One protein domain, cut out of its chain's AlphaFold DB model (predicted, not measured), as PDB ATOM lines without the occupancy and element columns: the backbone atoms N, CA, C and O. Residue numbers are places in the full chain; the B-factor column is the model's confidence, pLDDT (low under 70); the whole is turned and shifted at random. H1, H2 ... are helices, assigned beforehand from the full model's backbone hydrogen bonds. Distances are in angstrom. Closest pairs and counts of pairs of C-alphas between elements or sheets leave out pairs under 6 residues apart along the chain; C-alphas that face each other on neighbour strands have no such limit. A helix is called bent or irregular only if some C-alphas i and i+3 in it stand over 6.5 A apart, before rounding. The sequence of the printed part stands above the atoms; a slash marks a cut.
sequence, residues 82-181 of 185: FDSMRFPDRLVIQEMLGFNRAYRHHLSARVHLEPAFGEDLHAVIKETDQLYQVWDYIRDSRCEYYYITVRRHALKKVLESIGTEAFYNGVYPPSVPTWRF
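AT A GLANCE: This is residues 82 to 181 of the 185 residues of an uncharacterized protein of Planctomycetes bacterium (UniProt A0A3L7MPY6). The model is a long helical hairpin, H2 and H3 side by side, with a small head at one end made by H4 on the last part of H3 and by the short helices H1 and H5. From H5, a stretch with no named element, residues 169 to 181, folds back over the hairpin's side, while the hairpin's turn, residues 112 to 117, sticks out at the end away from the head. The printed part has 100 residues, with five named helices in the order H1 H2 H3 H4 H5 and no named strand; the class is all helix. It is elongated, with spans of 47 by 27 by 19 A, and only just compact, close to loose, with a radius of gyration of the C-alphas of 15.0 A.

IN THESE COORDINATES: Begin with the longest helix, H3, residues 115 to 142: find C-alpha 115 at (106.207, 28.561, 183.518), from where it runs 39.6 A to C-alpha 142 at (96.834, 64.613, 196.877). H3 is irregular, with C-alphas 116 and 119 8.0 A apart, and it has a kink of 33 degrees near residue 122. Before it comes H2, residues 90 to 113, 35.1 A long. After it comes H4, residues 148 to 162, 21.1 A long. H1, residues 82 to 86, is 8.4 A long, and H5, residues 164 to 168, is 6.2 A long and ends at C-alpha 168 (98.117, 69.570, 182.128).

HOW THE PARTS SIT: Look first at H3, the hub, which touches H1, H2 and H4. H2 and H3 form a helical hairpin, at a shallow tilt of 15 degrees, opposite ways; their closest C-alphas, those of Val 111 and Gly 118, are 5.3 A apart. H3 and H4 form a second helical hairpin, at a steep tilt of 40 degrees, opposite ways; H3 touches H4 with residues 134 to 142 alone, and the closest C-alphas, of Ser 141 and Arg 151, are 4.2 A apart. H3 touches H1 with residues 138 to 142 alone, the closest C-alphas being those of Ser 84 and Arg 142 at 5.9 A. H5 is close to but not clearly touching H4, with C-alphas of Leu 159 and Phe 167 closest at 5.8 A. H2 is apart from H1, H4 and H5. In H4 and H5 every O i to N i+4 pair is within hydrogen-bond range; in H2 19 of 20 are, in H3 22 of 24, and in H1 0 of 1, beside 2 of 2 O i to N i+3 pairs.

THE WHOLE: The two C-alphas farthest apart, those of Phe 82 and Ala 116, are 47.7 A apart. The printed part has no cut, and the four links between helices are tight. The mean pLDDT of the printed part is 95.1, and no printed residue is under 70.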
ATOM      1  N   PHE A  82      98.656  73.171 193.949       96.88
ATOM      2  CA  PHE A  82      97.327  73.359 193.376       96.88
ATOM      3  C   PHE A  82      97.079  72.488 192.130       96.88
ATOM      4  O   PHE A  82      95.967  71.985 191.965       96.88
ATOM      5  N   ASP A  83      98.103  72.205 191.312       97.75
ATOM      6  CA  ASP A  83      97.971  71.324 190.141       97.75
ATOM      7  C   ASP A  83      97.584  69.888 190.520       97.75
ATOM      8  O   ASP A  83      97.037  69.161 189.692       97.75
ATOM      9  N   SER A  84      97.762  69.484 191.785       96.81
ATOM     10  CA  SER A  84      97.256  68.193 192.262       96.81
ATOM     11  C   SER A  84      95.737  68.062 192.105       96.81
ATOM     12  O   SER A  84      95.240  66.951 191.979       96.81
ATOM     13  N   MET A  85      94.979  69.163 192.057       96.25
ATOM     14  CA  MET A  85      93.522  69.134 191.856       96.25
ATOM     15  C   MET A  85      93.097  68.609 190.475       96.25
ATOM     16  O   MET A  85      91.913  68.364 190.267       96.25
ATOM     17  N   ARG A  86      94.039  68.411 189.544       95.75
ATOM     18  CA  ARG A  86      93.792  67.763 188.244       95.75
ATOM     19  C   ARG A  86      93.554  66.258 188.366       95.75
ATOM     20  O   ARG A  86      93.013  65.659 187.444       95.75
ATOM     21  N   PHE A  87      93.983  65.652 189.472       96.25
ATOM     22  CA  PHE A  87      93.871  64.215 189.693       96.25
ATOM     23  C   PHE A  87      92.638  63.860 190.531       96.25
ATOM     24  O   PHE A  87      92.112  64.718 191.247       96.25
ATOM     25  N   PRO A  88      92.190  62.592 190.481       95.75
ATOM     26  CA  PRO A  88      91.005  62.147 191.201       95.75
ATOM     27  C   PRO A  88      91.086  62.349 192.716       95.75
ATOM     28  O   PRO A  88      92.138  62.627 193.305       95.75
ATOM     29  N   ASP A  89      89.941  62.182 193.368       95.44
ATOM     30  CA  ASP A  89      89.884  62.175 194.819       95.44
ATOM     31  C   ASP A  89      90.546  60.926 195.429       95.44
ATOM     32  O   ASP A  89      90.946  59.967 194.760       95.44
ATOM     33  N   ARG A  90      90.663  60.948 196.757       94.94
ATOM     34  CA  ARG A  90      91.302  59.883 197.527       94.94
ATOM     35  C   ARG A  90      90.627  58.520 197.341       94.94
ATOM     36  O   ARG A  90      91.338  57.518 197.385       94.94
ATOM     37  N   LEU A  91      89.303  58.465 197.188       96.56
ATOM     38  CA  LEU A  91      88.578  57.195 197.099       96.56
ATOM     39  C   LEU A  91      88.887  56.503 195.772       96.56
ATOM     40  O   LEU A  91      89.282  55.338 195.780       96.56
ATOM     41  N   VAL A  92      88.831  57.249 194.666       97.12
ATOM     42  CA  VAL A  92      89.178  56.730 193.335       97.12
ATOM     43  C   VAL A  92      90.635  56.271 193.299       97.12
ATOM     44  O   VAL A  92      90.933  55.172 192.835       97.12
ATOM     45  N   ILE A  93      91.563  57.061 193.851       97.88
ATOM     46  CA  ILE A  93      92.983  56.680 193.916       97.88
ATOM     47  C   ILE A  93      93.180  55.375 194.700       97.88
ATOM     48  O   ILE A  93      93.943  54.501 194.283       97.88
ATOM     49  N   GLN A  94      92.505  55.227 195.843       97.75
ATOM     50  CA  GLN A  94      92.599  54.017 196.663       97.75
ATOM     51  C   GLN A  94      92.043  52.788 195.946       97.75
ATOM     52  O   GLN A  94      92.659  51.722 196.023       97.75
ATOM     53  N   GLU A  95      90.924  52.940 195.241       98.25
ATOM     54  CA  GLU A  95      90.330  51.885 194.424       98.25
ATOM     55  C   GLU A  95      91.285  51.447 193.307       98.25
ATOM     56  O   GLU A  95      91.577  50.259 193.179       98.25
ATOM     57  N   MET A  96      91.861  52.400 192.568       98.12
ATOM     58  CA  MET A  96      92.799  52.124 191.475       98.12
ATOM     59  C   MET A  96      94.071  51.415 191.954       98.12
ATOM     60  O   MET A  96      94.485  50.415 191.363       98.12
ATOM     61  N   LEU A  97      94.658  51.862 193.070       98.44
ATOM     62  CA  LEU A  97      95.793  51.174 193.698       98.44
ATOM     63  C   LEU A  97      95.406  49.782 194.224       98.44
ATOM     64  O   LEU A  97      96.208  48.849 194.163       98.44
ATOM     65  N   GLY A  98      94.193  49.631 194.761       98.50
ATOM     66  CA  GLY A  98      93.656  48.345 195.209       98.50
ATOM     67  C   GLY A  98      93.522  47.352 194.059       98.50
ATOM     68  O   GLY A  98      94.007  46.224 194.165       98.50
ATOM     69  N   PHE A  99      92.943  47.801 192.948       98.38
ATOM     70  CA  PHE A  99      92.790  47.007 191.737       98.38
ATOM     71  C   PHE A  99      94.142  46.596 191.144       98.38
ATOM     72  O   PHE A  99      94.347  45.414 190.870       98.38
ATOM     73  N   ASN A 100      95.098  47.528 191.041       98.56
ATOM     74  CA  ASN A 100      96.460  47.215 190.598       98.56
ATOM     75  C   ASN A 100      97.093  46.103 191.452       98.56
ATOM     76  O   ASN A 100      97.585  45.117 190.905       98.56
ATOM     77  N   ARG A 101      97.028  46.212 192.787       98.56
ATOM     78  CA  ARG A 101      97.590  45.193 193.692       98.56
ATOM     79  C   ARG A 101      96.932  43.828 193.514       98.56
ATOM     80  O   ARG A 101      97.636  42.819 193.507       98.56
ATOM     81  N   ALA A 102      95.609  43.789 193.361       98.31
ATOM     82  CA  ALA A 102      94.881  42.547 193.112       98.31
ATOM     83  C   ALA A 102      95.296  41.913 191.774       98.31
ATOM     84  O   ALA A 102      95.576  40.715 191.717       98.31
ATOM     85  N   TYR A 103      95.416  42.724 190.720       97.69
ATOM     86  CA  TYR A 103      95.865  42.270 189.408       97.69
ATOM     87  C   TYR A 103      97.313  41.768 189.435       97.69
ATOM     88  O   TYR A 103      97.595  40.664 188.969       97.69
ATOM     89  N   ARG A 104      98.223  42.512 190.071       97.12
ATOM     90  CA  ARG A 104      99.605  42.081 190.303       97.12
ATOM     91  C   ARG A 104      99.665  40.738 191.028       97.12
ATOM     92  O   ARG A 104     100.412  39.857 190.616       97.12
ATOM     93  N   HIS A 105      98.889  40.576 192.099       96.50
ATOM     94  CA  HIS A 105      98.832  39.324 192.851       96.50
ATOM     95  C   HIS A 105      98.360  38.156 191.973       96.50
ATOM     96  O   HIS A 105      98.960  37.080 192.005       96.50
ATOM     97  N   HIS A 106      97.344  38.389 191.137       94.62
ATOM     98  CA  HIS A 106      96.868  37.411 190.161       94.62
ATOM     99  C   HIS A 106      97.958  37.004 189.152       94.62
ATOM    100  O   HIS A 106      98.161  35.810 188.930       94.62
ATOM    101  N   LEU A 107      98.707  37.961 188.589       93.50
ATOM    102  CA  LEU A 107      99.820  37.664 187.675       93.50
ATOM    103  C   LEU A 107     100.916  36.835 188.352       93.50
ATOM    104  O   LEU A 107     101.377  35.845 187.787       93.50
ATOM    105  N   SER A 108     101.293  37.194 189.580       92.69
ATOM    106  CA  SER A 108     102.295  36.453 190.350       92.69
ATOM    107  C   SER A 108     101.874  35.006 190.605       92.69
ATOM    108  O   SER A 108     102.708  34.105 190.530       92.69
ATOM    109  N   ALA A 109     100.588  34.753 190.870       91.62
ATOM    110  CA  ALA A 109     100.077  33.390 191.003       91.62
ATOM    111  C   ALA A 109     100.210  32.602 189.685       91.62
ATOM    112  O   ALA A 109     100.630  31.446 189.703       91.62
ATOM    113  N   ARG A 110      99.933  33.239 188.539       90.56
ATOM    114  CA  ARG A 110     100.055  32.610 187.214       90.56
ATOM    115  C   ARG A 110     101.487  32.255 186.840       90.56
ATOM    116  O   ARG A 110     101.691  31.175 186.306       90.56
ATOM    117  N   VAL A 111     102.477  33.083 187.183       89.81
ATOM    118  CA  VAL A 111     103.901  32.782 186.915       89.81
ATOM    119  C   VAL A 111     104.308  31.406 187.461       89.81
ATOM    120  O   VAL A 111     105.070  30.688 186.820       89.81
ATOM    121  N   HIS A 112     103.775  31.012 188.621       82.00
ATOM    122  CA  HIS A 112     104.073  29.718 189.238       82.00
ATOM    123  C   HIS A 112     103.345  28.545 188.562       82.00
ATOM    124  O   HIS A 112     103.855  27.427 188.561       82.00
ATOM    125  N   LEU A 113     102.152  28.790 188.014       85.38
ATOM    126  CA  LEU A 113     101.298  27.773 187.389       85.38
ATOM    127  C   LEU A 113     101.603  27.579 185.898       85.38
ATOM    128  O   LEU A 113     101.370  26.500 185.356       85.38
ATOM    129  N   GLU A 114     102.136  28.609 185.245       85.88
ATOM    130  CA  GLU A 114     102.331  28.687 183.798       85.88
ATOM    131  C   GLU A 114     103.789  29.054 183.432       85.88
ATOM    132  O   GLU A 114     104.031  30.104 182.832       85.88
ATOM    133  N   PRO A 115     104.799  28.208 183.734       76.94
ATOM    134  CA  PRO A 115     106.207  28.561 183.518       76.94
ATOM    135  C   PRO A 115     106.548  28.871 182.055       76.94
ATOM    136  O   PRO A 115     107.437  29.672 181.783       76.94
ATOM    137  N   ALA A 116     105.818  28.263 181.113       80.31
ATOM    138  CA  ALA A 116     105.986  28.481 179.676       80.31
ATOM    139  C   ALA A 116     105.697  29.932 179.242       80.31
ATOM    140  O   ALA A 116     106.278  30.390 178.265       80.31
ATOM    141  N   PHE A 117     104.851  30.657 179.982       79.81
ATOM    142  CA  PHE A 117     104.535  32.073 179.746       79.81
ATOM    143  C   PHE A 117     105.252  33.000 180.738       79.81
ATOM    144  O   PHE A 117     104.900  34.172 180.875       79.81
ATOM    145  N   GLY A 118     106.246  32.474 181.462       80.19
ATOM    146  CA  GLY A 118     106.912  33.177 182.549       80.19
ATOM    147  C   GLY A 118     107.476  34.527 182.115       80.19
ATOM    148  O   GLY A 118     107.189  35.526 182.767       80.19
ATOM    149  N   GLU A 119     108.245  34.592 181.029       83.69
ATOM    150  CA  GLU A 119     108.880  35.844 180.578       83.69
ATOM    151  C   GLU A 119     107.857  36.939 180.241       83.69
ATOM    152  O   GLU A 119     107.981  38.068 180.728       83.69
ATOM    153  N   ASP A 120     106.798  36.590 179.507       88.75
ATOM    154  CA  ASP A 120     105.712  37.517 179.174       88.75
ATOM    155  C   ASP A 120     104.996  38.017 180.433       88.75
ATOM    156  O   ASP A 120     104.770  39.219 180.591       88.75
ATOM    157  N   LEU A 121     104.693  37.119 181.377       90.62
ATOM    158  CA  LEU A 121     104.060  37.481 182.646       90.62
ATOM    159  C   LEU A 121     104.949  38.395 183.501       90.62
ATOM    160  O   LEU A 121     104.435  39.337 184.105       90.62
ATOM    161  N   HIS A 122     106.269  38.180 183.522       92.56
ATOM    162  CA  HIS A 122     107.204  39.084 184.203       92.56
ATOM    163  C   HIS A 122     107.217  40.479 183.562       92.56
ATOM    164  O   HIS A 122     107.288  41.480 184.282       92.56
ATOM    165  N   ALA A 123     107.096  40.574 182.234       93.50
ATOM    166  CA  ALA A 123     106.955  41.859 181.552       93.50
ATOM    167  C   ALA A 123     105.648  42.572 181.948       93.50
ATOM    168  O   ALA A 123     105.682  43.757 182.286       93.50
ATOM    169  N   VAL A 124     104.518  41.854 182.004       95.12
ATOM    170  CA  VAL A 124     103.230  42.422 182.459       95.12
ATOM    171  C   VAL A 124     103.304  42.881 183.919       95.12
ATOM    172  O   VAL A 124     102.811  43.955 184.266       95.12
ATOM    173  N   ILE A 125     103.949  42.094 184.783       96.12
ATOM    174  CA  ILE A 125     104.221  42.432 186.188       96.12
ATOM    175  C   ILE A 125     105.005  43.740 186.282       96.12
ATOM    176  O   ILE A 125     104.626  44.617 187.059       96.12
ATOM    177  N   LYS A 126     106.063  43.894 185.478       97.00
ATOM    178  CA  LYS A 126     106.895  45.100 185.468       97.00
ATOM    179  C   LYS A 126     106.108  46.334 185.030       97.00
ATOM    180  O   LYS A 126     106.216  47.375 185.671       97.00
ATOM    181  N   GLU A 127     105.297  46.225 183.981       97.12
ATOM    182  CA  GLU A 127     104.415  47.320 183.549       97.12
ATOM    183  C   GLU A 127     103.371  47.663 184.618       97.12
ATOM    184  O   GLU A 127     103.116  48.833 184.895       97.12
ATOM    185  N   THR A 128     102.810  46.647 185.277       98.00
ATOM    186  CA  THR A 128     101.862  46.832 186.384       98.00
ATOM    187  C   THR A 128     102.512  47.582 187.551       98.00
ATOM    188  O   THR A 128     101.885  48.478 188.117       98.00
ATOM    189  N   ASP A 129     103.772  47.282 187.878       98.31
ATOM    190  CA  ASP A 129     104.536  47.993 188.914       98.31
ATOM    191  C   ASP A 129     104.831  49.446 188.528       98.31
ATOM    192  O   ASP A 129     104.722  50.348 189.360       98.31
ATOM    193  N   GLN A 130     105.162  49.697 187.260       97.94
ATOM    194  CA  GLN A 130     105.367  51.058 186.755       97.94
ATOM    195  C   GLN A 130     104.088  51.891 186.873       97.94
ATOM    196  O   GLN A 130     104.132  53.018 187.366       97.94
ATOM    197  N   LEU A 131     102.938  51.326 186.493       98.38
ATOM    198  CA  LEU A 131     101.641  51.988 186.648       98.38
ATOM    199  C   LEU A 131     101.301  52.233 188.119       98.38
ATOM    200  O   LEU A 131     100.872  53.334 188.464       98.38
ATOM    201  N   TYR A 132     101.548  51.253 188.995       98.56
ATOM    202  CA  TYR A 132     101.377  51.426 190.439       98.56
ATOM    203  C   TYR A 132     102.159  52.639 190.941       98.56
ATOM    204  O   TYR A 132     101.604  53.469 191.656       98.56
ATOM    205  N   GLN A 133     103.422  52.771 190.528       98.50
ATOM    206  CA  GLN A 133     104.293  53.857 190.965       98.50
ATOM    207  C   GLN A 133     103.745  55.239 190.581       98.50
ATOM    208  O   GLN A 133     103.789  56.156 191.401       98.50
ATOM    209  N   VAL A 134     103.174  55.387 189.379       98.31
ATOM    210  CA  VAL A 134     102.520  56.641 188.961       98.31
ATOM    211  C   VAL A 134     101.321  56.956 189.854       98.31
ATOM    212  O   VAL A 134     101.192  58.078 190.344       98.31
ATOM    213  N   TRP A 135     100.466  55.966 190.114       98.50
ATOM    214  CA  TRP A 135      99.309  56.128 190.999       98.50
ATOM    215  C   TRP A 135      99.706  56.418 192.455       98.50
ATOM    216  O   TRP A 135      99.003  57.153 193.151       98.50
ATOM    217  N   ASP A 136     100.842  55.889 192.911       98.38
ATOM    218  CA  ASP A 136     101.415  56.163 194.230       98.38
ATOM    219  C   ASP A 136     101.860  57.631 194.342       98.38
ATOM    220  O   ASP A 136     101.487  58.320 195.290       98.38
ATOM    221  N   TYR A 137     102.536  58.162 193.315       98.56
ATOM    222  CA  TYR A 137     102.874  59.588 193.251       98.56
ATOM    223  C   TYR A 137     101.630  60.484 193.186       98.56
ATOM    224  O   TYR A 137     101.574  61.519 193.857       98.56
ATOM    225  N   ILE A 138     100.596  60.080 192.438       98.31
ATOM    226  CA  ILE A 138      99.311  60.795 192.425       98.31
ATOM    227  C   ILE A 138      98.725  60.836 193.844       98.31
ATOM    228  O   ILE A 138      98.384  61.919 194.326       98.31
ATOM    229  N   ARG A 139      98.672  59.700 194.551       98.25
ATOM    230  CA  ARG A 139      98.204  59.641 195.946       98.25
ATOM    231  C   ARG A 139      98.970  60.609 196.840       98.25
ATOM    232  O   ARG A 139      98.348  61.372 197.582       98.25
ATOM    233  N   ASP A 140     100.295  60.583 196.770       98.25
ATOM    234  CA  ASP A 140     101.152  61.375 197.647       98.25
ATOM    235  C   ASP A 140     101.001  62.878 197.366       98.25
ATOM    236  O   ASP A 140     100.930  63.676 198.302       98.25
ATOM    237  N   SER A 141     100.818  63.272 196.101       97.94
ATOM    238  CA  SER A 141     100.535  64.667 195.731       97.94
ATOM    239  C   SER A 141      99.186  65.187 196.254       97.94
ATOM    240  O   SER A 141      99.052  66.370 196.597       97.94
ATOM    241  N   ARG A 142      98.180  64.307 196.358       96.88
ATOM    242  CA  ARG A 142      96.834  64.613 196.877       96.88
ATOM    243  C   ARG A 142      96.743  64.545 198.401       96.88
ATOM    244  O   ARG A 142      95.744  64.980 198.967       96.88
ATOM    245  N   CYS A 143      97.752  64.002 199.077       96.56
ATOM    246  CA  CYS A 143      97.720  63.794 200.519       96.56
ATOM    247  C   CYS A 143      97.970  65.103 201.286       96.56
ATOM    248  O   CYS A 143      99.106  65.538 201.446       96.56
ATOM    249  N   GLU A 144      96.917  65.716 201.829       93.75
ATOM    250  CA  GLU A 144      97.017  66.970 202.600       93.75
ATOM    251  C   GLU A 144      97.782  66.833 203.925       93.75
ATOM    252  O   GLU A 144      98.212  67.827 204.510       93.75
ATOM    253  N   TYR A 145      97.986  65.609 204.415       95.69
ATOM    254  CA  TYR A 145      98.806  65.374 205.602       95.69
ATOM    255  C   TYR A 145     100.301  65.531 205.319       95.69
ATOM    256  O   TYR A 145     101.053  65.803 206.254       95.69
ATOM    257  N   TYR A 146     100.733  65.410 204.063       97.44
ATOM    258  CA  TYR A 146     102.129  65.592 203.682       97.44
ATOM    259  C   TYR A 146     102.501  67.064 203.563       97.44
ATOM    260  O   TYR A 146     101.669  67.904 203.216       97.44
ATOM    261  N   TYR A 147     103.771  67.359 203.849       97.75
ATOM    262  CA  TYR A 147     104.311  68.695 203.646       97.75
ATOM    263  C   TYR A 147     104.273  69.081 202.169       97.75
ATOM    264  O   TYR A 147     104.432  68.235 201.284       97.75
ATOM    265  N   ILE A 148     104.103  70.375 201.913       97.75
ATOM    266  CA  ILE A 148     103.985  70.954 200.575       97.75
ATOM    267  C   ILE A 148     105.140  70.514 199.664       97.75
ATOM    268  O   ILE A 148     104.918  70.112 198.526       97.75
ATOM    269  N   THR A 149     106.358  70.443 200.204       97.50
ATOM    270  CA  THR A 149     107.572  70.015 199.496       97.50
ATOM    271  C   THR A 149     107.511  68.555 199.041       97.50
ATOM    272  O   THR A 149     107.885  68.250 197.911       97.50
ATOM    273  N   VAL A 150     106.982  67.655 199.877       98.12
ATOM    274  CA  VAL A 150     106.768  66.236 199.533       98.12
ATOM    275  C   VAL A 150     105.730  66.116 198.422       98.12
ATOM    276  O   VAL A 150     105.935  65.387 197.452       98.12
ATOM    277  N   ARG A 151     104.637  66.877 198.526       98.56
ATOM    278  CA  ARG A 151     103.564  66.873 197.524       98.56
ATOM    279  C   ARG A 151     104.053  67.383 196.166       98.56
ATOM    280  O   ARG A 151     103.710  66.785 195.150       98.56
ATOM    281  N   ARG A 152     104.884  68.431 196.135       98.31
ATOM    282  CA  ARG A 152     105.492  68.944 194.893       98.31
ATOM    283  C   ARG A 152     106.482  67.975 194.270       98.31
ATOM    284  O   ARG A 152     106.452  67.786 193.058       98.31
ATOM    285  N   HIS A 153     107.307  67.319 195.083       98.38
ATOM    286  CA  HIS A 153     108.179  66.241 194.608       98.38
ATOM    287  C   HIS A 153     107.372  65.116 193.956       98.38
ATOM    288  O   HIS A 153     107.711  64.668 192.861       98.38
ATOM    289  N   ALA A 154     106.260  64.711 194.574       98.44
ATOM    290  CA  ALA A 154     105.359  63.725 193.989       98.44
ATOM    291  C   ALA A 154     104.752  64.214 192.660       98.44
ATOM    292  O   ALA A 154     104.775  63.476 191.680       98.44
ATOM    293  N   LEU A 155     104.294  65.472 192.570       98.38
ATOM    294  CA  LEU A 155     103.798  66.050 191.310       98.38
ATOM    295  C   LEU A 155     104.854  66.074 190.209       98.38
ATOM    296  O   LEU A 155     104.543  65.742 189.066       98.38
ATOM    297  N   LYS A 156     106.098  66.423 190.546       98.44
ATOM    298  CA  LYS A 156     107.221  66.368 189.607       98.44
ATOM    299  C   LYS A 156     107.413  64.949 189.076       98.44
ATOM    300  O   LYS A 156     107.528  64.764 187.870       98.44
ATOM    301  N   LYS A 157     107.337  63.937 189.945       98.44
ATOM    302  CA  LYS A 157     107.408  62.529 189.530       98.44
ATOM    303  C   LYS A 157     106.234  62.102 188.650       98.44
ATOM    304  O   LYS A 157     106.450  61.358 187.695       98.44
ATOM    305  N   VAL A 158     105.019  62.589 188.917       98.19
ATOM    306  CA  VAL A 158     103.870  62.358 188.024       98.19
ATOM    307  C   VAL A 158     104.140  62.971 186.651       98.19
ATOM    308  O   VAL A 158     104.061  62.254 185.658       98.19
ATOM    309  N   LEU A 159     104.522  64.253 186.596       98.12
ATOM    310  CA  LEU A 159     104.840  64.974 185.358       98.12
ATOM    311  C   LEU A 159     105.921  64.254 184.536       98.12
ATOM    312  O   LEU A 159     105.733  64.039 183.341       98.12
ATOM    313  N   GLU A 160     107.018  63.845 185.177       97.56
ATOM    314  CA  GLU A 160     108.106  63.078 184.552       97.56
ATOM    315  C   GLU A 160     107.627  61.724 183.999       97.56
ATOM    316  O   GLU A 160     108.143  61.258 182.985       97.56
ATOM    317  N   SER A 161     106.645  61.092 184.650       97.50
ATOM    318  CA  SER A 161     106.172  59.750 184.282       97.50
ATOM    319  C   SER A 161     105.157  59.750 183.140       97.50
ATOM    320  O   SER A 161     105.149  58.819 182.339       97.50
ATOM    321  N   ILE A 162     104.274  60.754 183.080       97.12
ATOM    322  CA  ILE A 162     103.154  60.795 182.115       97.12
ATOM    323  C   ILE A 162     103.346  61.839 181.011       97.12
ATOM    324  O   ILE A 162     102.627  61.821 180.015       97.12
ATOM    325  N   GLY A 163     104.317  62.739 181.175       97.50
ATOM    326  CA  GLY A 163     104.598  63.825 180.247       97.50
ATOM    327  C   GLY A 163     103.726  65.065 180.466       97.50
ATOM    328  O   GLY A 163     102.635  65.026 181.038       97.50
ATOM    329  N   THR A 164     104.229  66.198 179.977       97.06
ATOM    330  CA  THR A 164     103.635  67.532 180.150       97.06
ATOM    331  C   THR A 164     102.216  67.641 179.605       97.06
ATOM    332  O   THR A 164     101.342  68.194 180.272       97.06
ATOM    333  N   GLU A 165     101.969  67.100 178.414       97.31
ATOM    334  CA  GLU A 165     100.659  67.176 177.767       97.31
ATOM    335  C   GLU A 165      99.585  66.435 178.572       97.31
ATOM    336  O   GLU A 165      98.544  67.010 178.889       97.31
ATOM    337  N   ALA A 166      99.852  65.187 178.967       97.06
ATOM    338  CA  ALA A 166      98.912  64.406 179.765       97.06
ATOM    339  C   ALA A 166      98.665  65.060 181.132       97.06
ATOM    340  O   ALA A 166      97.514  65.221 181.540       97.06
ATOM    341  N   PHE A 167      99.731  65.528 181.791       97.81
ATOM    342  CA  PHE A 167      99.651  66.188 183.093       97.81
ATOM    343  C   PHE A 167      98.714  67.401 183.078       97.81
ATOM    344  O   PHE A 167      97.779  67.477 183.879       97.81
ATOM    345  N   TYR A 168      98.920  68.345 182.155       96.06
ATOM    346  CA  TYR A 168      98.117  69.570 182.128       96.06
ATOM    347  C   TYR A 168      96.688  69.346 181.625       96.06
ATOM    348  O   TYR A 168      95.794  70.100 182.015       96.06
ATOM    349  N   ASN A 169      96.444  68.278 180.866       95.50
ATOM    350  CA  ASN A 169      95.097  67.866 180.469       95.50
ATOM    351  C   ASN A 169      94.373  67.015 181.530       95.50
ATOM    352  O   ASN A 169      93.228  66.627 181.311       95.50
ATOM    353  N   GLY A 170      95.006  66.723 182.674       93.06
ATOM    354  CA  GLY A 170      94.416  65.873 183.716       93.06
ATOM    355  C   GLY A 170      94.250  64.414 183.281       93.06
ATOM    356  O   GLY A 170      93.410  63.695 183.817       93.06
ATOM    357  N   VAL A 171      95.036  63.975 182.297       94.56
ATOM    358  CA  VAL A 171      95.043  62.602 181.795       94.56
ATOM    359  C   VAL A 171      96.070  61.807 182.589       94.56
ATOM    360  O   VAL A 171      97.237  62.175 182.652       94.56
ATOM    361  N   TYR A 172      95.645  60.698 183.180       92.88
ATOM    362  CA  TYR A 172      96.494  59.772 183.928       92.88
ATOM    363  C   TYR A 172      96.358  58.359 183.346       92.88
ATOM    364  O   TYR A 172      95.327  58.037 182.745       92.88
ATOM    365  N   PRO A 173      97.392  57.511 183.473       95.38
ATOM    366  CA  PRO A 173      97.372  56.187 182.878       95.38
ATOM    367  C   PRO A 173      96.369  55.272 183.597       95.38
ATOM    368  O   PRO A 173      95.995  55.533 184.746       95.38
ATOM    369  N   PRO A 174      95.951  54.162 182.962       96.62
ATOM    370  CA  PRO A 174      95.152  53.149 183.641       96.62
ATOM    371  C   PRO A 174      95.899  52.580 184.857       96.62
ATOM    372  O   PRO A 174      97.118  52.687 184.980       96.62
ATOM    373  N   SER A 175      95.170  51.949 185.775       96.31
ATOM    374  CA  SER A 175      95.765  51.308 186.954       96.31
ATOM    375  C   SER A 175      96.445  49.974 186.641       96.31
ATOM    376  O   SER A 175      97.214  49.489 187.458       96.31
ATOM    377  N   VAL A 176      96.206  49.383 185.470       97.31
ATOM    378  CA  VAL A 176      96.813  48.132 184.976       97.31
ATOM    379  C   VAL A 176      97.088  48.265 183.470       97.31
ATOM    380  O   VAL A 176      96.491  49.145 182.844       97.31
ATOM    381  N   PRO A 177      97.951  47.434 182.853       96.19
ATOM    382  CA  PRO A 177      98.292  47.546 181.430       96.19
ATOM    383  C   PRO A 177      97.141  47.078 180.518       96.19
ATOM    384  O   PRO A 177      97.179  45.995 179.937       96.19
ATOM    385  N   THR A 178      96.099  47.901 180.376       93.81
ATOM    386  CA  THR A 178      94.879  47.564 179.617       93.81
ATOM    387  C   THR A 178      95.132  47.315 178.132       93.81
ATOM    388  O   THR A 178      94.394  46.559 177.505       93.81
ATOM    389  N   TRP A 179      96.210  47.866 177.568       92.12
ATOM    390  CA  TRP A 179      96.651  47.583 176.196       92.12
ATOM    391  C   TRP A 179      97.014  46.111 175.966       92.12
ATOM    392  O   TRP A 179      96.994  45.654 174.828       92.12
ATOM    393  N   ARG A 180      97.300  45.345 177.027       87.19
ATOM    394  CA  ARG A 180      97.532  43.896 176.930       87.19
ATOM    395  C   ARG A 180      96.246  43.074 176.896       87.19
ATOM    396  O   ARG A 180      96.312  41.890 176.593       87.19
ATOM    397  N   PHE A 181      95.092  43.678 177.181       83.88
ATOM    398  CA  PHE A 181      93.802  42.985 177.114       83.88
ATOM    399  C   PHE A 181      93.271  42.888 175.682       83.88
ATOM    400  O   PHE A 181      92.610  41.913 175.354       83.88
TER     401      PHE A 181